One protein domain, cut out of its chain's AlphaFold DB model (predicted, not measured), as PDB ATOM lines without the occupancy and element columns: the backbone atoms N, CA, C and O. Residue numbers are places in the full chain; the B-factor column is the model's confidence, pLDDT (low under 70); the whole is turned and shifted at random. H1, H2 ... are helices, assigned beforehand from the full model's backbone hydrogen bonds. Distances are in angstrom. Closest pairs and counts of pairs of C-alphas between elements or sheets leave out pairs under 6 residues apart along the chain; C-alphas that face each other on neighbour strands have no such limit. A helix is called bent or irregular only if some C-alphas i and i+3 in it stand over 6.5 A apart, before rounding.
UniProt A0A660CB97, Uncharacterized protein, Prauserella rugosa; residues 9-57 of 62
ATOM      1  N   GLY A   9      45.001  20.923 -30.305       86.25
ATOM      2  CA  GLY A   9      45.142  20.755 -31.759       86.25
ATOM      3  C   GLY A   9      45.162  19.296 -32.243       86.25
ATOM      4  O   GLY A   9      45.783  19.005 -33.255       86.25
ATOM      5  N   ILE A  10      44.532  18.353 -31.533       88.69
ATOM      6  CA  ILE A  10      44.582  16.929 -31.909       88.69
ATOM      7  C   ILE A  10      43.848  16.714 -33.250       88.69
ATOM      8  O   ILE A  10      42.650  17.014 -33.323       88.69
ATOM      9  N   PRO A  11      44.515  16.174 -34.292       89.81
ATOM     10  CA  PRO A  11      43.886  15.904 -35.580       89.81
ATOM     11  C   PRO A  11      42.704  14.933 -35.465       89.81
ATOM     12  O   PRO A  11      42.687  14.017 -34.637       89.81
ATOM     13  N   LYS A  12      41.676  15.127 -36.298       89.62
ATOM     14  CA  LYS A  12      40.426  14.348 -36.227       89.62
ATOM     15  C   LYS A  12      40.646  12.859 -36.521       89.62
ATOM     16  O   LYS A  12      39.998  12.014 -35.907       89.62
ATOM     17  N   ASP A  13      41.534  12.561 -37.456       92.06
ATOM     18  CA  ASP A  13      41.994  11.224 -37.837       92.06
ATOM     19  C   ASP A  13      42.777  10.531 -36.712       92.06
ATOM     20  O   ASP A  13      42.649   9.323 -36.516       92.06
ATOM     21  N   GLU A  14      43.497  11.304 -35.902       92.06
ATOM     22  CA  GLU A  14      44.249  10.811 -34.746       92.06
ATOM     23  C   GLU A  14      43.398  10.685 -33.469       92.06
ATOM     24  O   GLU A  14      43.778   9.969 -32.541       92.06
ATOM     25  N   ASN A  15      42.223  11.323 -33.399       90.50
ATOM     26  CA  ASN A  15      41.403  11.431 -32.183       90.50
ATOM     27  C   ASN A  15      41.145  10.088 -31.470       90.50
ATOM     28  O   ASN A  15      41.285   9.994 -30.248       90.50
ATOM     29  N   ALA A  16      40.779   9.037 -32.210       93.38
ATOM     30  CA  ALA A  16      40.455   7.739 -31.613       93.38
ATOM     31  C   ALA A  16      41.675   7.082 -30.945       93.38
ATOM     32  O   ALA A  16      41.585   6.572 -29.825       93.38
ATOM     33  N   THR A  17      42.823   7.125 -31.620       95.44
ATOM     34  CA  THR A  17      44.060   6.488 -31.157       95.44
ATOM     35  C   THR A  17      44.757   7.342 -30.104       95.44
ATOM     36  O   THR A  17      45.097   6.848 -29.028       95.44
ATOM     37  N   LEU A  18      44.926   8.631 -30.380       94.00
ATOM     38  CA  LEU A  18      45.711   9.532 -29.552       94.00
ATOM     39  C   LEU A  18      44.905  10.046 -28.355       94.00
ATOM     40  O   LEU A  18      45.259   9.773 -27.208       94.00
ATOM     41  N   HIS A  19      43.790  10.742 -28.592       92.81
ATOM     42  CA  HIS A  19      43.026  11.376 -27.515       92.81
ATOM     43  C   HIS A  19      42.263  10.352 -26.664       92.81
ATOM     44  O   HIS A  19      42.454  10.265 -25.448       92.81
ATOM     45  N   LEU A  20      41.418   9.541 -27.306       94.44
ATOM     46  CA  LEU A  20      40.478   8.648 -26.617       94.44
ATOM     47  C   LEU A  20      41.127   7.356 -26.092       94.44
ATOM     48  O   LEU A  20      40.532   6.659 -25.258       94.44
ATOM     49  N   SER A  21      42.347   7.037 -26.532       96.50
ATOM     50  CA  SER A  21      43.090   5.856 -26.085       96.50
ATOM     51  C   SER A  21      44.385   6.226 -25.368       96.50
ATOM     52  O   SER A  21      44.434   6.060 -24.149       96.50
ATOM     53  N   GLU A  22      45.421   6.701 -26.061       97.38
ATOM     54  CA  GLU A  22      46.755   6.898 -25.467       97.38
ATOM     55  C   GLU A  22      46.742   7.928 -24.334       97.38
ATOM     56  O   GLU A  22      46.982   7.567 -23.179       97.38
ATOM     57  N   ILE A  23      46.354   9.170 -24.633       96.19
ATOM     58  CA  ILE A  23      46.305  10.270 -23.661       96.19
ATOM     59  C   ILE A  23      45.344   9.928 -22.518       96.19
ATOM     60  O   ILE A  23      45.693  10.079 -21.346       96.19
ATOM     61  N   ARG A  24      44.154   9.387 -22.818       96.94
ATOM     62  CA  ARG A  24      43.198   8.963 -21.781       96.94
ATOM     63  C   ARG A  24      43.787   7.916 -20.829       96.94
ATOM     64  O   ARG A  24      43.585   8.006 -19.620       96.94
ATOM     65  N   LYS A  25      44.508   6.913 -21.344       98.31
ATOM     66  CA  LYS A  25      45.152   5.881 -20.509       98.31
ATOM     67  C   LYS A  25      46.240   6.478 -19.615       98.31
ATOM     68  O   LYS A  25      46.374   6.036 -18.476       98.31
ATOM     69  N   GLU A  26      46.990   7.459 -20.108       98.19
ATOM     70  CA  GLU A  26      48.003   8.178 -19.326       98.19
ATOM     71  C   GLU A  26      47.356   8.925 -18.153       98.19
ATOM     72  O   GLU A  26      47.752   8.714 -17.009       98.19
ATOM     73  N   TRP A  27      46.296   9.695 -18.414       97.88
ATOM     74  CA  TRP A  27      45.541  10.398 -17.371       97.88
ATOM     75  C   TRP A  27      44.914   9.446 -16.353       97.88
ATOM     76  O   TRP A  27      45.034   9.666 -15.151       97.88
ATOM     77  N   ASN A  28      44.315   8.341 -16.803       98.31
ATOM     78  CA  ASN A  28      43.773   7.331 -15.892       98.31
ATOM     79  C   ASN A  28      44.856   6.763 -14.963       98.31
ATOM     80  O   ASN A  28      44.611   6.565 -13.772       98.31
ATOM     81  N   ARG A  29      46.060   6.500 -15.492       98.50
ATOM     82  CA  ARG A  29      47.200   6.069 -14.674       98.50
ATOM     83  C   ARG A  29      47.629   7.167 -13.711       98.50
ATOM     84  O   ARG A  29      47.850   6.856 -12.547       98.50
ATOM     85  N   PHE A  30      47.719   8.414 -14.159       98.44
ATOM     86  CA  PHE A  30      48.070   9.539 -13.298       98.44
ATOM     87  C   PHE A  30      47.111   9.653 -12.108       98.44
ATOM     88  O   PHE A  30      47.563   9.601 -10.967       98.44
ATOM     89  N   TYR A  31      45.799   9.696 -12.352       98.12
ATOM     90  CA  TYR A  31      44.805   9.833 -11.283       98.12
ATOM     91  C   TYR A  31      44.782   8.636 -10.330       98.12
ATOM     92  O   TYR A  31      44.585   8.813  -9.131       98.12
ATOM     93  N   LYS A  32      45.044   7.421 -10.828       98.19
ATOM     94  CA  LYS A  32      45.136   6.227  -9.976       98.19
ATOM     95  C   LYS A  32      46.283   6.315  -8.962       98.19
ATOM     96  O   LYS A  32      46.137   5.811  -7.854       98.19
ATOM     97  N   HIS A  33      47.412   6.918  -9.339       97.88
ATOM     98  CA  HIS A  33      48.584   7.042  -8.464       97.88
ATOM     99  C   HIS A  33      48.614   8.361  -7.678       97.88
ATOM    100  O   HIS A  33      49.320   8.446  -6.680       97.88
ATOM    101  N   ASN A  34      47.836   9.366  -8.093       97.31
ATOM    102  CA  ASN A  34      47.804  10.699  -7.492       97.31
ATOM    103  C   ASN A  34      46.358  11.085  -7.113       97.31
ATOM    104  O   ASN A  34      45.790  11.993  -7.723       97.31
ATOM    105  N   PRO A  35      45.733  10.413  -6.122       96.19
ATOM    106  CA  PRO A  35      44.327  10.647  -5.773       96.19
ATOM    107  C   PRO A  35      44.044  12.072  -5.268       96.19
ATOM    108  O   PRO A  35      42.924  12.548  -5.401       96.19
ATOM    109  N   ASN A  36      45.062  12.761  -4.738       96.94
ATOM    110  CA  ASN A  36      44.986  14.138  -4.237       96.94
ATOM    111  C   ASN A  36      45.923  15.076  -5.022       96.94
ATOM    112  O   ASN A  36      46.590  15.920  -4.425       96.94
ATOM    113  N   ALA A  37      46.042  14.876  -6.340       96.81
ATOM    114  CA  ALA A  37      46.895  15.694  -7.203       96.81
ATOM    115  C   ALA A  37      46.631  17.197  -7.006       96.81
ATOM    116  O   ALA A  37      45.484  17.647  -7.069       96.81
ATOM    117  N   SER A  38      47.698  17.973  -6.803       97.62
ATOM    118  CA  SER A  38      47.609  19.432  -6.756       97.62
ATOM    119  C   SER A  38      47.421  20.012  -8.162       97.62
ATOM    120  O   SER A  38      47.679  19.348  -9.169       97.62
ATOM    121  N   THR A  39      47.030  21.286  -8.245       96.06
ATOM    122  CA  THR A  39      46.992  22.016  -9.521       96.06
ATOM    123  C   THR A  39      48.340  21.977 -10.241       96.06
ATOM    124  O   THR A  39      48.374  21.784 -11.451       96.06
ATOM    125  N   GLU A  40      49.447  22.097  -9.507       96.69
ATOM    126  CA  GLU A  40      50.801  22.015 -10.064       96.69
ATOM    127  C   GLU A  40      51.065  20.636 -10.682       96.69
ATOM    128  O   GLU A  40      51.466  20.556 -11.838       96.69
ATOM    129  N   ASN A  41      50.688  19.545 -10.001       96.69
ATOM    130  CA  ASN A  41      50.842  18.199 -10.561       96.69
ATOM    131  C   ASN A  41      50.038  18.002 -11.856       96.69
ATOM    132  O   ASN A  41      50.483  17.295 -12.759       96.69
ATOM    133  N   LEU A  42      48.854  18.614 -11.958       95.94
ATOM    134  CA  LEU A  42      48.041  18.561 -13.174       95.94
ATOM    135  C   LEU A  42      48.692  19.327 -14.331       95.94
ATOM    136  O   LEU A  42      48.670  18.843 -15.464       95.94
ATOM    137  N   LEU A  43      49.270  20.499 -14.056       95.31
ATOM    138  CA  LEU A  43      49.961  21.320 -15.053       95.31
ATOM    139  C   LEU A  43      51.256  20.654 -15.533       95.31
ATOM    140  O   LEU A  43      51.519  20.621 -16.740       95.31
ATOM    141  N   ASP A  44      52.014  20.059 -14.615       96.31
ATOM    142  CA  ASP A  44      53.216  19.290 -14.933       96.31
ATOM    143  C   ASP A  44      52.878  18.070 -15.785       96.31
ATOM    144  O   ASP A  44      53.526  17.804 -16.799       96.31
ATOM    145  N   PHE A  45      51.815  17.345 -15.425       97.12
ATOM    146  CA  PHE A  45      51.399  16.178 -16.192       97.12
ATOM    147  C   PHE A  45      50.832  16.558 -17.564       97.12
ATOM    148  O   PHE A  45      51.114  15.885 -18.555       97.12
ATOM    149  N   ALA A  46      50.095  17.667 -17.667       93.94
ATOM    150  CA  ALA A  46      49.689  18.215 -18.958       93.94
ATOM    151  C   ALA A  46      50.911  18.553 -19.829       93.94
ATOM    152  O   ALA A  46      50.952  18.143 -20.986       93.94
ATOM    153  N   THR A  47      51.932  19.191 -19.250       93.94
ATOM    154  CA  THR A  47      53.214  19.465 -19.918       93.94
ATOM    155  C   THR A  47      53.924  18.183 -20.356       93.94
ATOM    156  O   THR A  47      54.457  18.137 -21.462       93.94
ATOM    157  N   HIS A  48      53.900  17.125 -19.542       95.81
ATOM    158  CA  HIS A  48      54.453  15.822 -19.912       95.81
ATOM    159  C   HIS A  48      53.752  15.222 -21.141       95.81
ATOM    160  O   HIS A  48      54.423  14.746 -22.056       95.81
ATOM    161  N   ILE A  49      52.416  15.270 -21.180       95.31
ATOM    162  CA  ILE A  49      51.624  14.814 -22.330       95.31
ATOM    163  C   ILE A  49      51.973  15.620 -23.580       95.31
ATOM    164  O   ILE A  49      52.203  15.026 -24.633       95.31
ATOM    165  N   ASP A  50      52.055  16.944 -23.462       92.56
ATOM    166  CA  ASP A  50      52.365  17.811 -24.597       92.56
ATOM    167  C   ASP A  50      53.791  17.543 -25.112       92.56
ATOM    168  O   ASP A  50      53.969  17.349 -26.304       92.56
ATOM    169  N   ASN A  51      54.789  17.366 -24.241       94.31
ATOM    170  CA  ASN A  51      56.151  17.003 -24.666       94.31
ATOM    171  C   ASN A  51      56.224  15.617 -25.339       94.31
ATOM    172  O   ASN A  51      57.089  15.364 -26.174       94.31
ATOM    173  N   LYS A  52      55.353  14.684 -24.940       95.88
ATOM    174  CA  LYS A  52      55.360  13.303 -25.441       95.88
ATOM    175  C   LYS A  52      54.614  13.145 -26.763       95.88
ATOM    176  O   LYS A  52      55.006  12.324 -27.590       95.88
ATOM    177  N   TYR A  53      53.522  13.883 -26.942       94.69
ATOM    178  CA  TYR A  53      52.598  13.716 -28.066       94.69
ATOM    179  C   TYR A  53      52.473  14.952 -28.951       94.69
ATOM    180  O   TYR A  53      51.859  14.868 -30.012       94.69
ATOM    181  N   GLY A  54      53.049  16.078 -28.550       92.12
ATOM    182  CA  GLY A  54      52.842  17.372 -29.180       92.12
ATOM    183  C   GLY A  54      53.307  17.466 -30.626       92.12
ATOM    184  O   GLY A  54      52.694  18.183 -31.411       92.12
ATOM    185  N   GLY A  55      54.271  16.639 -31.041       93.00
ATOM    186  CA  GLY A  55      54.639  16.481 -32.452       93.00
ATOM    187  C   GLY A  55      53.541  15.875 -33.344       93.00
ATOM    188  O   GLY A  55      53.622  15.991 -34.563       93.00
ATOM    189  N   ARG A  56      52.511  15.242 -32.760       91.94
ATOM    190  CA  ARG A  56      51.322  14.707 -33.460       91.94
ATOM    191  C   ARG A  56      50.132  15.672 -33.423       91.94
ATOM    192  O   ARG A  56      49.062  15.355 -33.939       91.94
ATOM    193  N   PHE A  57      50.279  16.825 -32.774       91.94
ATOM    194  CA  PHE A  57      49.256  17.865 -32.763       91.94
ATOM    195  C   PHE A  57      49.350  18.716 -34.038       91.94
ATOM    196  O   PHE A  57      50.363  18.719 -34.735       91.94
TER     197      PHE A  57
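Overview. This is residues 9 to 57 of the 62 residues of an uncharacterized protein of Prauserella rugosa (UniProt A0A660CB97). Two helices of similar length, H1 and H2, run side by side in opposite directions, joined at one end by the turn of residues 34 to 38. At the other end the first printed residues start beside the end of H2, with the C-alphas of Gly 9 and Phe 57 5.1 A apart, and loop out past Asp 13 and across to the start of H1 at Leu 18. The printed part has 49 residues, all helix by class, with H1 then H2 and no named strand. It is only just compact, close to loose, with a radius of gyration of 11.4 A, and spans 34 by 17 by 13 A.

Along the chain. H1, residues 18 to 33, is 21.4 A long and begins at C-alpha 18 (45.711, 9.532, -29.552). H2, residues 39 to 56, is 25.4 A long and ends at C-alpha 56 (51.322, 14.707, -33.460). Both are irregular: C-alphas 20 and 23 are 6.7 A apart, only just irregular, and C-alphas 52 and 55 are 7.7 A apart.

Arrangement. H1 and H2 are close but not clearly touching; their closest C-alphas, of Ile 23 and Ile 49, are 7.1 A apart. They run opposite ways at a shallow tilt of 28 degrees. Of the O i to N i+4 pairs, 10 of 12 in H1 and 12 of 14 in H2 are within hydrogen-bond range.

Size, cuts and confidence. The C-alphas farthest apart, of Asp 13 and Asn 36, are 33.9 A apart. The printed part has no cut, the link from H1 to H2 is tight, and no printed residue is under 70 in pLDDT.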